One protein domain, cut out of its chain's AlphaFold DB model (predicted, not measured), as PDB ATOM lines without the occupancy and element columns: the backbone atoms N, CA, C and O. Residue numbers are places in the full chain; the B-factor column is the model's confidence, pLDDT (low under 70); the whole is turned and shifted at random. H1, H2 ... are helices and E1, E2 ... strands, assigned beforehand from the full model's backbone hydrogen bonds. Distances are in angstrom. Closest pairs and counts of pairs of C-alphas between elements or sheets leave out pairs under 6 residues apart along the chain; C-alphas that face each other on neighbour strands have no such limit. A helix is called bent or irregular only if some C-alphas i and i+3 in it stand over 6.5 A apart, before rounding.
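AT A GLANCE: This is residues 2 to 121 of the 130 residues of the protein "Thioesterase domain-containing protein" of hydrothermal vent metagenome (UniProt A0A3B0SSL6). The model has two lobes: in one, helix H2 packs over a small sheet of two parallel strands, E1 and E2, with H1 and H7 on either side of H2; in the other, H3, H4, H5 and H6 pack at crossed angles. H6, the longest helix, reaches from the helical lobe toward H1 and H2, while residues 79 to 84 stick out. The printed part has 120 residues, with seven named helices and two strands in the order H1 E1 H2 E2 H3 H4 H5 H6 H7; the class is mostly helix. The whole is compact, with a radius of gyration of the C-alphas of 15.7 A, and spans 40 by 30 by 26 A.

IN THESE COORDINATES: E1 is residues 17 to 22, 16.4 A long, and E2 is residues 39 to 45, 17.4 A. H2 is residues 24 to 33, 14.4 A. H1, residues 2 to 9, 10.2 A, begins with C-alpha 2 at (16.746, 13.596, -45.764). H3 is residues 55 to 63, 12.2 A; H4, residues 65 to 75, 15.9 A; H5, residues 83 to 92, 14.1 A. H6, residues 95 to 110, is 24.1 A long, with C-alpha 95 at (22.189, 28.850, -33.157). H7, residues 114 to 119, 8.7 A, ends with C-alpha 119 at (25.744, 1.275, -58.542).

HOW THE PARTS SIT: E1 and E2 are parallel at 15 degrees; N 21 and O 43, 2.9 A, and N 43 and O 19, 2.8 A, are within hydrogen-bond range. E1, H2 and E2 form a strand-helix-strand unit, two parallel neighbour strands with a helix between, its crossover right-handed; the closest C-alphas of H2 and E2 are Gly 26 and Thr 44, 4.9 A. H1 touches H2, about perpendicular at 74 degrees, closest C-alphas Ala 5 and Ile 28, 6.0 A. H7 touches H2 at a steep tilt of 45 degrees, the same way, closest C-alphas Cys 30 and Arg 117, 6.0 A. H2 and H6 are close but not clearly touching, closest C-alphas Met 24 and Cys 108, 6.7 A; H1 and H6 are near each other. H6 has a kink of 31 degrees near residue 102 and is only just irregular, C-alphas 99 and 102 being 6.9 A apart. With residues 101 to 106 alone it touches H3, closest C-alphas Ala 61 and Ser 102, 4.7 A. The hub, H4, touches H6, about perpendicular at 74 degrees, closest C-alphas Val 66 and Val 98, 6.0 A; here H6 takes part with residues 98 to 102 alone. H4 touches H3 too, closest C-alphas Ala 61 and Ala 68, 5.0 A. H4 and H5 form a helical hairpin and only just touch, with 3 pairs of C-alphas within 8 A, the closest Arg 73 and Leu 89, 7.1 A. Every O i to N i+4 pair is within hydrogen-bond range in H1, H2, H3, H5 and H7, but 4 of 7 in H4 and 10 of 12 in H6.

THE WHOLE: The two C-alphas farthest apart, Glu 83 and Arg 120, are 43.8 A apart. The printed part has no cut, and no link is long. The mean pLDDT of the printed part is 89.1, and no printed residue is under 70.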
ATOM      1  N   ALA A   2      17.912  13.106 -45.013       76.06
ATOM      2  CA  ALA A   2      16.746  13.596 -45.764       76.06
ATOM      3  C   ALA A   2      16.442  15.100 -45.595       76.06
ATOM      4  O   ALA A   2      16.346  15.802 -46.593       76.06
ATOM      5  N   ARG A   3      16.394  15.626 -44.358       78.88
ATOM      6  CA  ARG A   3      16.130  17.060 -44.106       78.88
ATOM      7  C   ARG A   3      17.129  17.996 -44.795       78.88
ATOM      8  O   ARG A   3      16.735  19.019 -45.348       78.88
ATOM      9  N   TYR A   4      18.417  17.654 -44.758       80.19
ATOM     10  CA  TYR A   4      19.448  18.452 -45.417       80.19
ATOM     11  C   TYR A   4      19.334  18.342 -46.943       80.19
ATOM     12  O   TYR A   4      19.379  19.356 -47.635       80.19
ATOM     13  N   ALA A   5      19.084  17.140 -47.471       85.50
ATOM     14  CA  ALA A   5      18.805  16.945 -48.892       85.50
ATOM     15  C   ALA A   5      17.572  17.751 -49.359       85.50
ATOM     16  O   ALA A   5      17.627  18.379 -50.412       85.50
ATOM     17  N   ASP A   6      16.510  17.852 -48.553       87.88
ATOM     18  CA  ASP A   6      15.342  18.695 -48.860       87.88
ATOM     19  C   ASP A   6      15.706  20.182 -48.951       87.88
ATOM     20  O   ASP A   6      15.187  20.908 -49.801       87.88
ATOM     21  N   ALA A   7      16.596  20.655 -48.075       86.06
ATOM     22  CA  ALA A   7      17.078  22.031 -48.105       86.06
ATOM     23  C   ALA A   7      17.943  22.307 -49.345       86.06
ATOM     24  O   ALA A   7      17.777  23.348 -49.984       86.06
ATOM     25  N   VAL A   8      18.818  21.367 -49.715       88.44
ATOM     26  CA  VAL A   8      19.642  21.468 -50.929       88.44
ATOM     27  C   VAL A   8      18.762  21.463 -52.177       88.44
ATOM     28  O   VAL A   8      18.909  22.348 -53.016       88.44
ATOM     29  N   GLN A   9      17.798  20.541 -52.270       91.38
ATOM     30  CA  GLN A   9      16.917  20.391 -53.431       91.38
ATOM     31  C   GLN A   9      16.190  21.689 -53.803       91.38
ATOM     32  O   GLN A   9      16.060  21.995 -54.985       91.38
ATOM     33  N   LYS A  10      15.757  22.480 -52.813       91.38
ATOM     34  CA  LYS A  10      15.068  23.768 -53.038       91.38
ATOM     35  C   LYS A  10      15.903  24.801 -53.796       91.38
ATOM     36  O   LYS A  10      15.341  25.765 -54.300       91.38
ATOM     37  N   ASN A  11      17.220  24.622 -53.837       90.50
ATOM     38  CA  ASN A  11      18.164  25.550 -54.450       90.50
ATOM     39  C   ASN A  11      18.842  24.960 -55.697       90.50
ATOM     40  O   ASN A  11      19.748  25.586 -56.246       90.50
ATOM     41  N   LEU A  12      18.445  23.760 -56.135       90.75
ATOM     42  CA  LEU A  12      19.010  23.148 -57.333       90.75
ATOM     43  C   LEU A  12      18.441  23.807 -58.597       90.75
ATOM     44  O   LEU A  12      17.255  24.148 -58.636       90.75
ATOM     45  N   PRO A  13      19.267  23.981 -59.643       90.44
ATOM     46  CA  PRO A  13      18.777  24.434 -60.934       90.44
ATOM     47  C   PRO A  13      17.898  23.357 -61.584       90.44
ATOM     48  O   PRO A  13      17.974  22.177 -61.245       90.44
ATOM     49  N   SER A  14      17.069  23.763 -62.543       88.38
ATOM     50  CA  SER A  14      16.330  22.828 -63.390       88.38
ATOM     51  C   SER A  14      17.223  22.241 -64.490       88.38
ATOM     52  O   SER A  14      18.184  22.871 -64.934       88.38
ATOM     53  N   GLY A  15      16.873  21.043 -64.966       89.06
ATOM     54  CA  GLY A  15      17.581  20.349 -66.046       89.06
ATOM     55  C   GLY A  15      18.547  19.266 -65.551       89.06
ATOM     56  O   GLY A  15      18.484  18.882 -64.387       89.06
ATOM     57  N   PRO A  16      19.409  18.729 -66.434       92.75
ATOM     58  CA  PRO A  16      20.343  17.661 -66.083       92.75
ATOM     59  C   PRO A  16      21.343  18.084 -64.998       92.75
ATOM     60  O   PRO A  16      22.017  19.105 -65.143       92.75
ATOM     61  N   LEU A  17      21.483  17.277 -63.943       94.31
ATOM     62  CA  LEU A  17      22.356  17.569 -62.802       94.31
ATOM     63  C   LEU A  17      23.500  16.561 -62.675       94.31
ATOM     64  O   LEU A  17      23.279  15.353 -62.681       94.31
ATOM     65  N   VAL A  18      24.714  17.059 -62.441       93.38
ATOM     66  CA  VAL A  18      25.823  16.247 -61.917       93.38
ATOM     67  C   VAL A  18      26.078  16.675 -60.480       93.38
ATOM     68  O   VAL A  18      26.416  17.831 -60.222       93.38
ATOM     69  N   LEU A  19      25.902  15.752 -59.536       93.44
ATOM     70  CA  LEU A  19      26.085  16.026 -58.115       93.44
ATOM     71  C   LEU A  19      27.517  15.698 -57.697       93.44
ATOM     72  O   LEU A  19      28.000  14.590 -57.920       93.44
ATOM     73  N   VAL A  20      28.186  16.649 -57.052       93.25
ATOM     74  CA  VAL A  20      29.533  16.456 -56.505       93.25
ATOM     75  C   VAL A  20      29.470  16.595 -54.995       93.25
ATOM     76  O   VAL A  20      29.027  17.621 -54.480       93.25
ATOM     77  N   GLY A  21      29.916  15.568 -54.281       90.56
ATOM     78  CA  GLY A  21      29.896  15.539 -52.826       90.56
ATOM     79  C   GLY A  21      31.237  15.119 -52.234       90.56
ATOM     80  O   GLY A  21      31.850  14.154 -52.681       90.56
ATOM     81  N   HIS A  22      31.684  15.830 -51.198       89.81
ATOM     82  CA  HIS A  22      32.896  15.507 -50.442       89.81
ATOM     83  C   HIS A  22      32.548  15.044 -49.025       89.81
ATOM     84  O   HIS A  22      31.710  15.671 -48.374       89.81
ATOM     85  N   SER A  23      33.209  13.999 -48.513       85.19
ATOM     86  CA  SER A  23      32.955  13.451 -47.170       85.19
ATOM     87  C   SER A  23      31.454  13.140 -46.993       85.19
ATOM     88  O   SER A  23      30.880  12.466 -47.853       85.19
ATOM     89  N   MET A  24      30.785  13.683 -45.968       86.44
ATOM     90  CA  MET A  24      29.325  13.584 -45.782       86.44
ATOM     91  C   MET A  24      28.533  14.089 -47.000       86.44
ATOM     92  O   MET A  24      27.481  13.545 -47.329       86.44
ATOM     93  N   GLY A  25      29.045  15.095 -47.716       87.31
ATOM     94  CA  GLY A  25      28.416  15.643 -48.918       87.31
ATOM     95  C   GLY A  25      28.197  14.602 -50.017       87.31
ATOM     96  O   GLY A  25      27.236  14.714 -50.771       87.31
ATOM     97  N   GLY A  26      29.031  13.560 -50.093       90.00
ATOM     98  CA  GLY A  26      28.807  12.454 -51.030       90.00
ATOM     99  C   GLY A  26      27.606  11.588 -50.654       90.00
ATOM    100  O   GLY A  26      26.887  11.137 -51.541       90.00
ATOM    101  N   LEU A  27      27.324  11.421 -49.358       88.88
ATOM    102  CA  LEU A  27      26.125  10.720 -48.888       88.88
ATOM    103  C   LEU A  27      24.861  11.525 -49.212       88.88
ATOM    104  O   LEU A  27      23.853  10.966 -49.631       88.88
ATOM    105  N   ILE A  28      24.933  12.852 -49.078       89.44
ATOM    106  CA  ILE A  28      23.856  13.768 -49.479       89.44
ATOM    107  C   ILE A  28      23.636  13.708 -50.995       89.44
ATOM    108  O   ILE A  28      22.492  13.657 -51.439       89.44
ATOM    109  N   ALA A  29      24.710  13.675 -51.788       91.56
ATOM    110  CA  ALA A  29      24.617  13.515 -53.236       91.56
ATOM    111  C   ALA A  29      23.950  12.182 -53.619       91.56
ATOM    112  O   ALA A  29      23.067  12.175 -54.470       91.56
ATOM    113  N   CYS A  30      24.297  11.080 -52.944       89.06
ATOM    114  CA  CYS A  30      23.631   9.787 -53.130       89.06
ATOM    115  C   CYS A  30      22.150   9.838 -52.724       89.06
ATOM    116  O   CYS A  30      21.302   9.288 -53.421       89.06
ATOM    117  N   GLU A  31      21.824  10.536 -51.633       89.38
ATOM    118  CA  GLU A  31      20.441  10.735 -51.184       89.38
ATOM    119  C   GLU A  31      19.595  11.531 -52.184       89.38
ATOM    120  O   GLU A  31      18.436  11.196 -52.423       89.38
ATOM    121  N   LEU A  32      20.166  12.577 -52.779       90.56
ATOM    122  CA  LEU A  32      19.509  13.395 -53.800       90.56
ATOM    123  C   LEU A  32      19.360  12.660 -55.130       90.56
ATOM    124  O   LEU A  32      18.383  12.881 -55.837       90.56
ATOM    125  N   ALA A  33      20.308  11.794 -55.474       89.31
ATOM    126  CA  ALA A  33      20.302  11.086 -56.744       89.31
ATOM    127  C   ALA A  33      19.208  10.018 -56.869       89.31
ATOM    128  O   ALA A  33      18.835   9.665 -57.983       89.31
ATOM    129  N   ASP A  34      18.657   9.542 -55.750       85.31
ATOM    130  CA  ASP A  34      17.473   8.672 -55.757       85.31
ATOM    131  C   ASP A  34      16.150   9.434 -55.899       85.31
ATOM    132  O   ASP A  34      15.078   8.828 -55.935       85.31
ATOM    133  N   ARG A  35      16.203  10.764 -55.968       88.56
ATOM    134  CA  ARG A  35      15.033  11.610 -56.198       88.56
ATOM    135  C   ARG A  35      14.891  11.893 -57.690       88.56
ATOM    136  O   ARG A  35      15.877  11.943 -58.423       88.56
ATOM    137  N   ASP A  36      13.662  12.149 -58.130       86.69
ATOM    138  CA  ASP A  36      13.362  12.519 -59.517       86.69
ATOM    139  C   ASP A  36      13.770  13.976 -59.804       86.69
ATOM    140  O   ASP A  36      12.954  14.897 -59.809       86.69
ATOM    141  N   LEU A  37      15.082  14.196 -59.934       89.12
ATOM    142  CA  LEU A  37      15.710  15.514 -60.095       89.12
ATOM    143  C   LEU A  37      16.500  15.656 -61.401       89.12
ATOM    144  O   LEU A  37      17.217  16.635 -61.577       89.12
ATOM    145  N   GLY A  38      16.419  14.678 -62.308       90.06
ATOM    146  CA  GLY A  38      17.213  14.689 -63.541       90.06
ATOM    147  C   GLY A  38      18.722  14.539 -63.301       90.06
ATOM    148  O   GLY A  38      19.525  15.071 -64.068       90.06
ATOM    149  N   VAL A  39      19.126  13.841 -62.234       92.12
ATOM    150  CA  VAL A  39      20.542  13.564 -61.954       92.12
ATOM    151  C   VAL A  39      21.094  12.602 -63.004       92.12
ATOM    152  O   VAL A  39      20.594  11.493 -63.169       92.12
ATOM    153  N   THR A  40      22.138  13.025 -63.710       91.62
ATOM    154  CA  THR A  40      22.813  12.255 -64.765       91.62
ATOM    155  C   THR A  40      24.173  11.714 -64.333       91.62
ATOM    156  O   THR A  40      24.750  10.887 -65.035       91.62
ATOM    157  N   GLY A  41      24.690  12.138 -63.176       90.25
ATOM    158  CA  GLY A  41      25.946  11.630 -62.632       90.25
ATOM    159  C   GLY A  41      26.200  12.042 -61.185       90.25
ATOM    160  O   GLY A  41      25.675  13.048 -60.703       90.25
ATOM    161  N   ILE A  42      27.043  11.264 -60.505       91.06
ATOM    162  CA  ILE A  42      27.490  11.519 -59.133       91.06
ATOM    163  C   ILE A  42      29.008  11.386 -59.066       91.06
ATOM    164  O   ILE A  42      29.577  10.416 -59.565       91.06
ATOM    165  N   ILE A  43      29.659  12.333 -58.395       90.62
ATOM    166  CA  ILE A  43      31.076  12.269 -58.040       90.62
ATOM    167  C   ILE A  43      31.187  12.347 -56.519       90.62
ATOM    168  O   ILE A  43      30.721  13.307 -55.902       90.62
ATOM    169  N   THR A  44      31.832  11.352 -55.914       89.75
ATOM    170  CA  THR A  44      32.124  11.331 -54.477       89.75
ATOM    171  C   THR A  44      33.622  11.470 -54.227       89.75
ATOM    172  O   THR A  44      34.447  10.859 -54.905       89.75
ATOM    173  N   LEU A  45      33.992  12.298 -53.250       88.50
ATOM    174  CA  LEU A  45      35.382  12.574 -52.882       88.50
ATOM    175  C   LEU A  45      35.568  12.318 -51.386       88.50
ATOM    176  O   LEU A  45      34.982  13.009 -50.558       88.50
ATOM    177  N   GLY A  46      36.373  11.318 -51.024       83.69
ATOM    178  CA  GLY A  46      36.600  10.982 -49.612       83.69
ATOM    179  C   GLY A  46      35.333  10.541 -48.861       83.69
ATOM    180  O   GLY A  46      35.266  10.674 -47.644       83.69
ATOM    181  N   THR A  47      34.316  10.051 -49.576       86.06
ATOM    182  CA  THR A  47      33.067   9.536 -49.000       86.06
ATOM    183  C   THR A  47      33.180   8.030 -48.790       86.06
ATOM    184  O   THR A  47      33.427   7.285 -49.738       86.06
ATOM    185  N   GLY A  48      33.007   7.578 -47.548       81.88
ATOM    186  CA  GLY A  48      32.973   6.153 -47.219       81.88
ATOM    187  C   GLY A  48      31.655   5.487 -47.627       81.88
ATOM    188  O   GLY A  48      30.639   6.155 -47.794       81.88
ATOM    189  N   ALA A  49      31.656   4.154 -47.738       76.75
ATOM    190  CA  ALA A  49      30.425   3.376 -47.921       76.75
ATOM    191  C   ALA A  49      29.452   3.559 -46.739       76.75
ATOM    192  O   ALA A  49      28.243   3.676 -46.937       76.75
ATOM    193  N   ALA A  50      30.020   3.653 -45.536       77.50
ATOM    194  CA  ALA A  50      29.394   4.125 -44.312       77.50
ATOM    195  C   ALA A  50      30.334   5.146 -43.650       77.50
ATOM    196  O   ALA A  50      31.555   5.085 -43.842       77.50
ATOM    197  N   MET A  51      29.778   6.081 -42.880       75.88
ATOM    198  CA  MET A  51      30.541   7.097 -42.147       75.88
ATOM    199  C   MET A  51      30.176   7.068 -40.666       75.88
ATOM    200  O   MET A  51      29.443   7.923 -40.167       75.88
ATOM    201  N   THR A  52      30.695   6.061 -39.965       84.88
ATOM    202  CA  THR A  52      30.522   5.934 -38.518       84.88
ATOM    203  C   THR A  52      31.087   7.162 -37.814       84.88
ATOM    204  O   THR A  52      32.210   7.596 -38.088       84.88
ATOM    205  N   VAL A  53      30.305   7.724 -36.901       89.62
ATOM    206  CA  VAL A  53      30.707   8.859 -36.074       89.62
ATOM    207  C   VAL A  53      31.134   8.325 -34.715       89.62
ATOM    208  O   VAL A  53      30.526   7.407 -34.178       89.62
ATOM    209  N   ASN A  54      32.198   8.897 -34.156       92.69
ATOM    210  CA  ASN A  54      32.641   8.562 -32.810       92.69
ATOM    211  C   ASN A  54      31.501   8.773 -31.783       92.69
ATOM    212  O   ASN A  54      30.850   9.821 -31.778       92.69
ATOM    213  N   GLU A  55      31.277   7.788 -30.910       94.50
ATOM    214  CA  GLU A  55      30.164   7.788 -29.945       94.50
ATOM    215  C   GLU A  55      30.234   8.924 -28.913       94.50
ATOM    216  O   GLU A  55      29.199   9.480 -28.536       94.50
ATOM    217  N   ASP A  56      31.434   9.342 -28.498       95.56
ATOM    218  CA  ASP A  56      31.592  10.476 -27.579       95.56
ATOM    219  C   ASP A  56      31.136  11.776 -28.247       95.56
ATOM    220  O   ASP A  56      30.471  12.607 -27.623       95.56
ATOM    221  N   LEU A  57      31.433  11.941 -29.541       94.75
ATOM    222  CA  LEU A  57      30.957  13.086 -30.314       94.75
ATOM    223  C   LEU A  57      29.433  13.048 -30.484       94.75
ATOM    224  O   LEU A  57      28.790  14.086 -30.333       94.75
ATOM    225  N   LEU A  58      28.843  11.874 -30.737       95.56
ATOM    226  CA  LEU A  58      27.384  11.711 -30.814       95.56
ATOM    227  C   LEU A  58      26.707  12.064 -29.487       95.56
ATOM    228  O   LEU A  58      25.712  12.788 -29.470       95.56
ATOM    229  N   THR A  59      27.260  11.595 -28.372       96.69
ATOM    230  CA  THR A  59      26.734  11.868 -27.030       96.69
ATOM    231  C   THR A  59      26.873  13.346 -26.675       96.69
ATOM    232  O   THR A  59      25.919  13.964 -26.200       96.69
ATOM    233  N   THR A  60      28.029  13.946 -26.968       96.94
ATOM    234  CA  THR A  60      28.264  15.384 -26.771       96.94
ATOM    235  C   THR A  60      27.304  16.212 -27.619       96.94
ATOM    236  O   THR A  60      26.756  17.192 -27.124       96.94
ATOM    237  N   ALA A  61      27.050  15.820 -28.869       95.94
ATOM    238  CA  ALA A  61      26.128  16.525 -29.754       95.94
ATOM    239  C   ALA A  61      24.682  16.481 -29.246       95.94
ATOM    240  O   ALA A  61      23.998  17.501 -29.294       95.94
ATOM    241  N   ARG A  62      24.234  15.337 -28.712       95.81
ATOM    242  CA  ARG A  62      22.883  15.186 -28.145       95.81
ATOM    243  C   ARG A  62      22.694  15.971 -26.852       95.81
ATOM    244  O   ARG A  62      21.668  16.617 -26.675       95.81
ATOM    245  N   ASN A  63      23.664  15.897 -25.945       96.50
ATOM    246  CA  ASN A  63      23.508  16.429 -24.589       96.50
ATOM    247  C   ASN A  63      23.950  17.893 -24.480       96.50
ATOM    248  O   ASN A  63      23.390  18.659 -23.700       96.50
ATOM    249  N   THR A  64      24.971  18.280 -25.244       95.75
ATOM    250  CA  THR A  64      25.615  19.595 -25.173       95.75
ATOM    251  C   THR A  64      26.119  20.051 -26.556       95.75
ATOM    252  O   THR A  64      27.332  20.149 -26.781       95.75
ATOM    253  N   PRO A  65      25.216  20.352 -27.508       92.88
ATOM    254  CA  PRO A  65      25.554  20.572 -28.921       92.88
ATOM    255  C   PRO A  65      26.575  21.693 -29.161       92.88
ATOM    256  O   PRO A  65      27.409  21.599 -30.063       92.88
ATOM    257  N   VAL A  66      26.586  22.725 -28.312       92.75
ATOM    258  CA  VAL A  66      27.569  23.818 -28.398       92.75
ATOM    259  C   VAL A  66      29.015  23.322 -28.269       92.75
ATOM    260  O   VAL A  66      29.892  23.806 -28.985       92.75
ATOM    261  N   TYR A  67      29.263  22.315 -27.426       93.94
ATOM    262  CA  TYR A  67      30.595  21.736 -27.248       93.94
ATOM    263  C   TYR A  67      30.967  20.791 -28.391       93.94
ATOM    264  O   TYR A  67      32.133  20.746 -28.776       93.94
ATOM    265  N   ALA A  68      29.994  20.104 -28.997       94.81
ATOM    266  CA  ALA A  68      30.233  19.282 -30.184       94.81
ATOM    267  C   ALA A  68      30.628  20.120 -31.413       94.81
ATOM    268  O   ALA A  68      31.352  19.641 -32.285       94.81
ATOM    269  N   MET A  69      30.218  21.390 -31.471       92.62
ATOM    270  CA  MET A  69      30.581  22.282 -32.573       92.62
ATOM    271  C   MET A  69      32.041  22.750 -32.549       92.62
ATOM    272  O   MET A  69      32.588  23.067 -33.605       92.62
ATOM    273  N   ALA A  70      32.699  22.776 -31.387       90.31
ATOM    274  CA  ALA A  70      34.101  23.184 -31.285       90.31
ATOM    275  C   ALA A  70      35.059  22.305 -32.125       90.31
ATOM    276  O   ALA A  70      35.801  22.858 -32.945       90.31
ATOM    277  N   PRO A  71      35.053  20.957 -32.009       91.06
ATOM    278  CA  PRO A  71      35.878  20.114 -32.872       91.06
ATOM    279  C   PRO A  71      35.463  20.201 -34.347       91.06
ATOM    280  O   PRO A  71      36.339  20.223 -35.207       91.06
ATOM    281  N   ILE A  72      34.169  20.346 -34.654       90.56
ATOM    282  CA  ILE A  72      33.691  20.506 -36.038       90.56
ATOM    283  C   ILE A  72      34.284  21.763 -36.678       90.56
ATOM    284  O   ILE A  72      34.864  21.677 -37.756       90.56
ATOM    285  N   ARG A  73      34.235  22.916 -35.997       90.62
ATOM    286  CA  ARG A  73      34.861  24.156 -36.490       90.62
ATOM    287  C   ARG A  73      36.362  23.988 -36.715       90.62
ATOM    288  O   ARG A  73      36.888  24.463 -37.720       90.62
ATOM    289  N   LYS A  74      37.040  23.280 -35.807       89.19
ATOM    290  CA  LYS A  74      38.469  22.969 -35.932       89.19
ATOM    291  C   LYS A  74      38.769  22.120 -37.171       89.19
ATOM    292  O   LYS A  74      39.783  22.358 -37.817       89.19
ATOM    293  N   TRP A  75      37.923  21.145 -37.503       89.38
ATOM    294  CA  TRP A  75      38.107  20.276 -38.673       89.38
ATOM    295  C   TRP A  75      37.714  20.934 -39.999       89.38
ATOM    296  O   TRP A  75      38.201  20.516 -41.047       89.38
ATOM    297  N   SER A  76      36.874  21.969 -39.966       88.12
ATOM    298  CA  SER A  76      36.450  22.717 -41.158       88.12
ATOM    299  C   SER A  76      37.519  23.653 -41.728       88.12
ATOM    300  O   SER A  76      37.333  24.203 -42.812       88.12
ATOM    301  N   LEU A  77      38.624  23.869 -41.013       90.06
ATOM    302  CA  LEU A  77      39.689  24.787 -41.403       90.06
ATOM    303  C   LEU A  77      41.032  24.060 -41.494       90.06
ATOM    304  O   LEU A  77      41.288  23.078 -40.798       90.06
ATOM    305  N   HIS A  78      41.929  24.577 -42.339       92.12
ATOM    306  CA  HIS A  78      43.315  24.115 -42.345       92.12
ATOM    307  C   HIS A  78      43.970  24.379 -40.979       92.12
ATOM    308  O   HIS A  78      43.639  25.354 -40.302       92.12
ATOM    309  N   ARG A  79      44.950  23.551 -40.589       91.00
ATOM    310  CA  ARG A  79      45.666  23.704 -39.305       91.00
ATOM    311  C   ARG A  79      46.287  25.100 -39.135       91.00
ATOM    312  O   ARG A  79      46.276  25.640 -38.032       91.00
ATOM    313  N   ASP A  80      46.713  25.694 -40.249       94.50
ATOM    314  CA  ASP A  80      47.338  27.021 -40.321       94.50
ATOM    315  C   ASP A  80      46.345  28.147 -40.651       94.50
ATOM    316  O   ASP A  80      46.756  29.250 -40.999       94.50
ATOM    317  N   ALA A  81      45.033  27.887 -40.583       94.44
ATOM    318  CA  ALA A  81      44.034  28.931 -40.781       94.44
ATOM    319  C   ALA A  81      44.250  30.073 -39.781       94.44
ATOM    320  O   ALA A  81      44.411  29.832 -38.578       94.44
ATOM    321  N   ALA A  82      44.235  31.301 -40.294       96.00
ATOM    322  CA  ALA A  82      44.467  32.501 -39.508       96.00
ATOM    323  C   ALA A  82      43.365  32.691 -38.457       96.00
ATOM    324  O   ALA A  82      42.217  32.290 -38.657       96.00
ATOM    325  N   GLU A  83      43.693  33.379 -37.364       94.44
ATOM    326  CA  GLU A  83      42.747  33.614 -36.268       94.44
ATOM    327  C   GLU A  83      41.468  34.320 -36.742       94.44
ATOM    328  O   GLU A  83      40.365  33.938 -36.364       94.44
ATOM    329  N   GLY A  84      41.593  35.267 -37.680       95.94
ATOM    330  CA  GLY A  84      40.438  35.930 -38.289       95.94
ATOM    331  C   GLY A  84      39.482  34.969 -39.009       95.94
ATOM    332  O   GLY A  84      38.272  35.150 -38.932       95.94
ATOM    333  N   GLN A  85      39.993  33.910 -39.650       94.25
ATOM    334  CA  GLN A  85      39.159  32.901 -40.318       94.25
ATOM    335  C   GLN A  85      38.433  32.014 -39.302       94.25
ATOM    336  O   GLN A  85      37.268  31.668 -39.501       94.25
ATOM    337  N   ARG A  86      39.101  31.672 -38.194       93.00
ATOM    338  CA  ARG A  86      38.507  30.907 -37.088       93.00
ATOM    339  C   ARG A  86      37.388  31.700 -36.417       93.00
ATOM    340  O   ARG A  86      36.278  31.187 -36.288       93.00
ATOM    341  N   ALA A  87      37.652  32.966 -36.097       93.38
ATOM    342  CA  ALA A  87      36.671  33.882 -35.523       93.38
ATOM    343  C   ALA A  87      35.488  34.123 -36.473       93.38
ATOM    344  O   ALA A  87      34.337  34.122 -36.044       93.38
ATOM    345  N   GLN A  88      35.741  34.280 -37.776       94.31
ATOM    346  CA  GLN A  88      34.673  34.411 -38.768       94.31
ATOM    347  C   GLN A  88      33.779  33.166 -38.802       94.31
ATOM    348  O   GLN A  88      32.554  33.299 -38.805       94.31
ATOM    349  N   LEU A  89      34.362  31.962 -38.803       92.56
ATOM    350  CA  LEU A  89      33.591  30.720 -38.786       92.56
ATOM    351  C   LEU A  89      32.733  30.615 -37.517       92.56
ATOM    352  O   LEU A  89      31.546  30.302 -37.605       92.56
ATOM    353  N   GLU A  90      33.302  30.928 -36.354       90.44
ATOM    354  CA  GLU A  90      32.574  30.947 -35.084       90.44
ATOM    355  C   GLU A  90      31.411  31.948 -35.098       90.44
ATOM    356  O   GLU A  90      30.276  31.560 -34.829       90.44
ATOM    357  N   ASN A  91      31.651  33.183 -35.539       91.88
ATOM    358  CA  ASN A  91      30.631  34.235 -35.596       91.88
ATOM    359  C   ASN A  91      29.546  33.978 -36.655       91.88
ATOM    360  O   ASN A  91      28.416  34.440 -36.509       91.88
ATOM    361  N   SER A  92      29.873  33.252 -37.727       90.44
ATOM    362  CA  SER A  92      28.910  32.875 -38.771       90.44
ATOM    363  C   SER A  92      28.057  31.653 -38.407       90.44
ATOM    364  O   SER A  92      27.050  31.381 -39.065       90.44
ATOM    365  N   THR A  93      28.428  30.911 -37.358       88.50
ATOM    366  CA  THR A  93      27.691  29.721 -36.926       88.50
ATOM    367  C   THR A  93      26.414  30.138 -36.198       88.50
ATOM    368  O   THR A  93      26.440  30.560 -35.045       88.50
ATOM    369  N   SER A  94      25.268  29.998 -36.866       91.62
ATOM    370  CA  SER A  94      23.974  30.331 -36.259       91.62
ATOM    371  C   SER A  94      23.573  29.345 -35.144       91.62
ATOM    372  O   SER A  94      23.931  28.167 -35.220       91.62
ATOM    373  N   PRO A  95      22.739  29.758 -34.169       91.81
ATOM    374  CA  PRO A  95      22.189  28.850 -33.157       91.81
ATOM    375  C   PRO A  95      21.479  27.629 -33.757       91.81
ATOM    376  O   PRO A  95      21.685  26.510 -33.301       91.81
ATOM    377  N   LYS A  96      20.741  27.813 -34.860       90.06
ATOM    378  CA  LYS A  96      20.087  26.709 -35.579       90.06
ATOM    379  C   LYS A  96      21.078  25.680 -36.122       90.06
ATOM    380  O   LYS A  96      20.775  24.495 -36.144       90.06
ATOM    381  N   ALA A  97      22.256  26.123 -36.569       86.56
ATOM    382  CA  ALA A  97      23.305  25.212 -37.023       86.56
ATOM    383  C   ALA A  97      23.890  24.409 -35.850       86.56
ATOM    384  O   ALA A  97      24.171  23.225 -36.002       86.56
ATOM    385  N   VAL A  98      24.018  25.031 -34.672       90.88
ATOM    386  CA  VAL A  98      24.421  24.330 -33.444       90.88
ATOM    387  C   VAL A  98      23.377  23.284 -33.057       90.88
ATOM    388  O   VAL A  98      23.740  22.157 -32.751       90.88
ATOM    389  N   GLU A  99      22.089  23.617 -33.111       90.19
ATOM    390  CA  GLU A  99      20.996  22.683 -32.801       90.19
ATOM    391  C   GLU A  99      20.927  21.504 -33.786       90.19
ATOM    392  O   GLU A  99      20.664  20.372 -33.383       90.19
ATOM    393  N   ALA A 100      21.217  21.745 -35.067       89.88
ATOM    394  CA  ALA A 100      21.184  20.717 -36.108       89.88
ATOM    395  C   ALA A 100      22.326  19.689 -36.006       89.88
ATOM    396  O   ALA A 100      22.217  18.598 -36.567       89.88
ATOM    397  N   VAL A 101      23.402  19.991 -35.269       91.19
ATOM    398  CA  VAL A 101      24.622  19.166 -35.256       91.19
ATOM    399  C   VAL A 101      24.369  17.719 -34.824       91.19
ATOM    400  O   VAL A 101      24.960  16.790 -35.372       91.19
ATOM    401  N   SER A 102      23.465  17.504 -33.865       92.88
ATOM    402  CA  SER A 102      23.107  16.163 -33.398       92.88
ATOM    403  C   SER A 102      22.398  15.355 -34.486       92.88
ATOM    404  O   SER A 102      22.724  14.182 -34.698       92.88
ATOM    405  N   ASP A 103      21.455  15.983 -35.192       90.19
ATOM    406  CA  ASP A 103      20.714  15.364 -36.292       90.19
ATOM    407  C   ASP A 103      21.662  15.012 -37.449       90.19
ATOM    408  O   ASP A 103      21.581  13.912 -38.002       90.19
ATOM    409  N   ASP A 104      22.597  15.906 -37.779       88.31
ATOM    410  CA  ASP A 104      23.558  15.722 -38.870       88.31
ATOM    411  C   ASP A 104      24.569  14.607 -38.573       88.31
ATOM    412  O   ASP A 104      24.811  13.734 -39.414       88.31
ATOM    413  N   LEU A 105      25.120  14.562 -37.358       91.06
ATOM    414  CA  LEU A 105      26.044  13.500 -36.956       91.06
ATOM    415  C   LEU A 105      25.340  12.142 -36.845       91.06
ATOM    416  O   LEU A 105      25.881  11.124 -37.280       91.06
ATOM    417  N   THR A 106      24.109  12.112 -36.334       91.19
ATOM    418  CA  THR A 106      23.305  10.880 -36.292       91.19
ATOM    419  C   THR A 106      22.983  10.390 -37.703       91.19
ATOM    420  O   THR A 106      23.072   9.193 -37.991       91.19
ATOM    421  N   ALA A 107      22.657  11.310 -38.609       86.25
ATOM    422  CA  ALA A 107      22.439  11.002 -40.012       86.25
ATOM    423  C   ALA A 107      23.682  10.425 -40.692       86.25
ATOM    424  O   ALA A 107      23.541   9.483 -41.464       86.25
ATOM    425  N   CYS A 108      24.872  10.962 -40.412       86.75
ATOM    426  CA  CYS A 108      26.124  10.378 -40.899       86.75
ATOM    427  C   CYS A 108      26.283   8.941 -40.415       86.75
ATOM    428  O   CYS A 108      26.491   8.036 -41.219       86.75
ATOM    429  N   ASN A 109      26.135   8.747 -39.102       89.44
ATOM    430  CA  ASN A 109      26.415   7.477 -38.446       89.44
ATOM    431  C   ASN A 109      25.513   6.337 -38.932       89.44
ATOM    432  O   ASN A 109      25.928   5.183 -38.972       89.44
ATOM    433  N   THR A 110      24.270   6.661 -39.280       86.50
ATOM    434  CA  THR A 110      23.244   5.678 -39.654       86.50
ATOM    435  C   THR A 110      23.163   5.419 -41.158       86.50
ATOM    436  O   THR A 110      22.447   4.513 -41.583       86.50
ATOM    437  N   TYR A 111      23.887   6.182 -41.980       80.69
ATOM    438  CA  TYR A 111      23.837   6.031 -43.430       80.69
ATOM    439  C   TYR A 111      24.743   4.887 -43.906       80.69
ATOM    440  O   TYR A 111      25.959   4.929 -43.722       80.69
ATOM    441  N   VAL A 112      24.151   3.874 -44.549       78.06
ATOM    442  CA  VAL A 112      24.846   2.627 -44.940       78.06
ATOM    443  C   VAL A 112      24.659   2.219 -46.406       78.06
ATOM    444  O   VAL A 112      25.207   1.211 -46.838       78.06
ATOM    445  N   ASP A 113      23.903   2.987 -47.194       77.94
ATOM    446  CA  ASP A 113      23.408   2.547 -48.510       77.94
ATOM    447  C   ASP A 113      24.165   3.151 -49.712       77.94
ATOM    448  O   ASP A 113      23.752   3.051 -50.866       77.94
ATOM    449  N   THR A 114      25.310   3.788 -49.460       77.81
ATOM    450  CA  THR A 114      26.110   4.467 -50.494       77.81
ATOM    451  C   THR A 114      26.458   3.560 -51.688       77.81
ATOM    452  O   THR A 114      26.261   3.993 -52.825       77.81
ATOM    453  N   PRO A 115      26.936   2.306 -51.503       78.44
ATOM    454  CA  PRO A 115      27.316   1.447 -52.630       78.44
ATOM    455  C   PRO A 115      26.140   1.090 -53.546       78.44
ATOM    456  O   PRO A 115      26.281   1.129 -54.769       78.44
ATOM    457  N   THR A 116      24.972   0.784 -52.971       80.38
ATOM    458  CA  THR A 116      23.751   0.468 -53.725       80.38
ATOM    459  C   THR A 116      23.360   1.631 -54.625       80.38
ATOM    460  O   THR A 116      23.065   1.440 -55.803       80.38
ATOM    461  N   ARG A 117      23.401   2.853 -54.093       78.62
ATOM    462  CA  ARG A 117      22.977   4.055 -54.815       78.62
ATOM    463  C   ARG A 117      23.963   4.438 -55.907       78.62
ATOM    464  O   ARG A 117      23.550   4.696 -57.034       78.62
ATOM    465  N   LEU A 118      25.263   4.358 -55.624       80.31
ATOM    466  CA  LEU A 118      26.304   4.577 -56.630       80.31
ATOM    467  C   LEU A 118      26.240   3.558 -57.774       80.31
ATOM    468  O   LEU A 118      26.515   3.920 -58.915       80.31
ATOM    469  N   SER A 119      25.825   2.313 -57.505       81.75
ATOM    470  CA  SER A 119      25.744   1.275 -58.542       81.75
ATOM    471  C   SER A 119      24.822   1.651 -59.713       81.75
ATOM    472  O   SER A 119      25.080   1.248 -60.846       81.75
ATOM    473  N   ARG A 120      23.811   2.495 -59.469       79.56
ATOM    474  CA  ARG A 120      22.848   2.984 -60.474       79.56
ATOM    475  C   ARG A 120      23.448   3.993 -61.453       79.56
ATOM    476  O   ARG A 120      22.908   4.182 -62.536       79.56
ATOM    477  N   PHE A 121      24.570   4.606 -61.083       77.12
ATOM    478  CA  PHE A 121      25.293   5.601 -61.878       77.12
ATOM    479  C   PHE A 121      26.584   5.029 -62.482       77.12
ATOM    480  O   PHE A 121      27.447   5.776 -62.944       77.12
TER     481      PHE A 121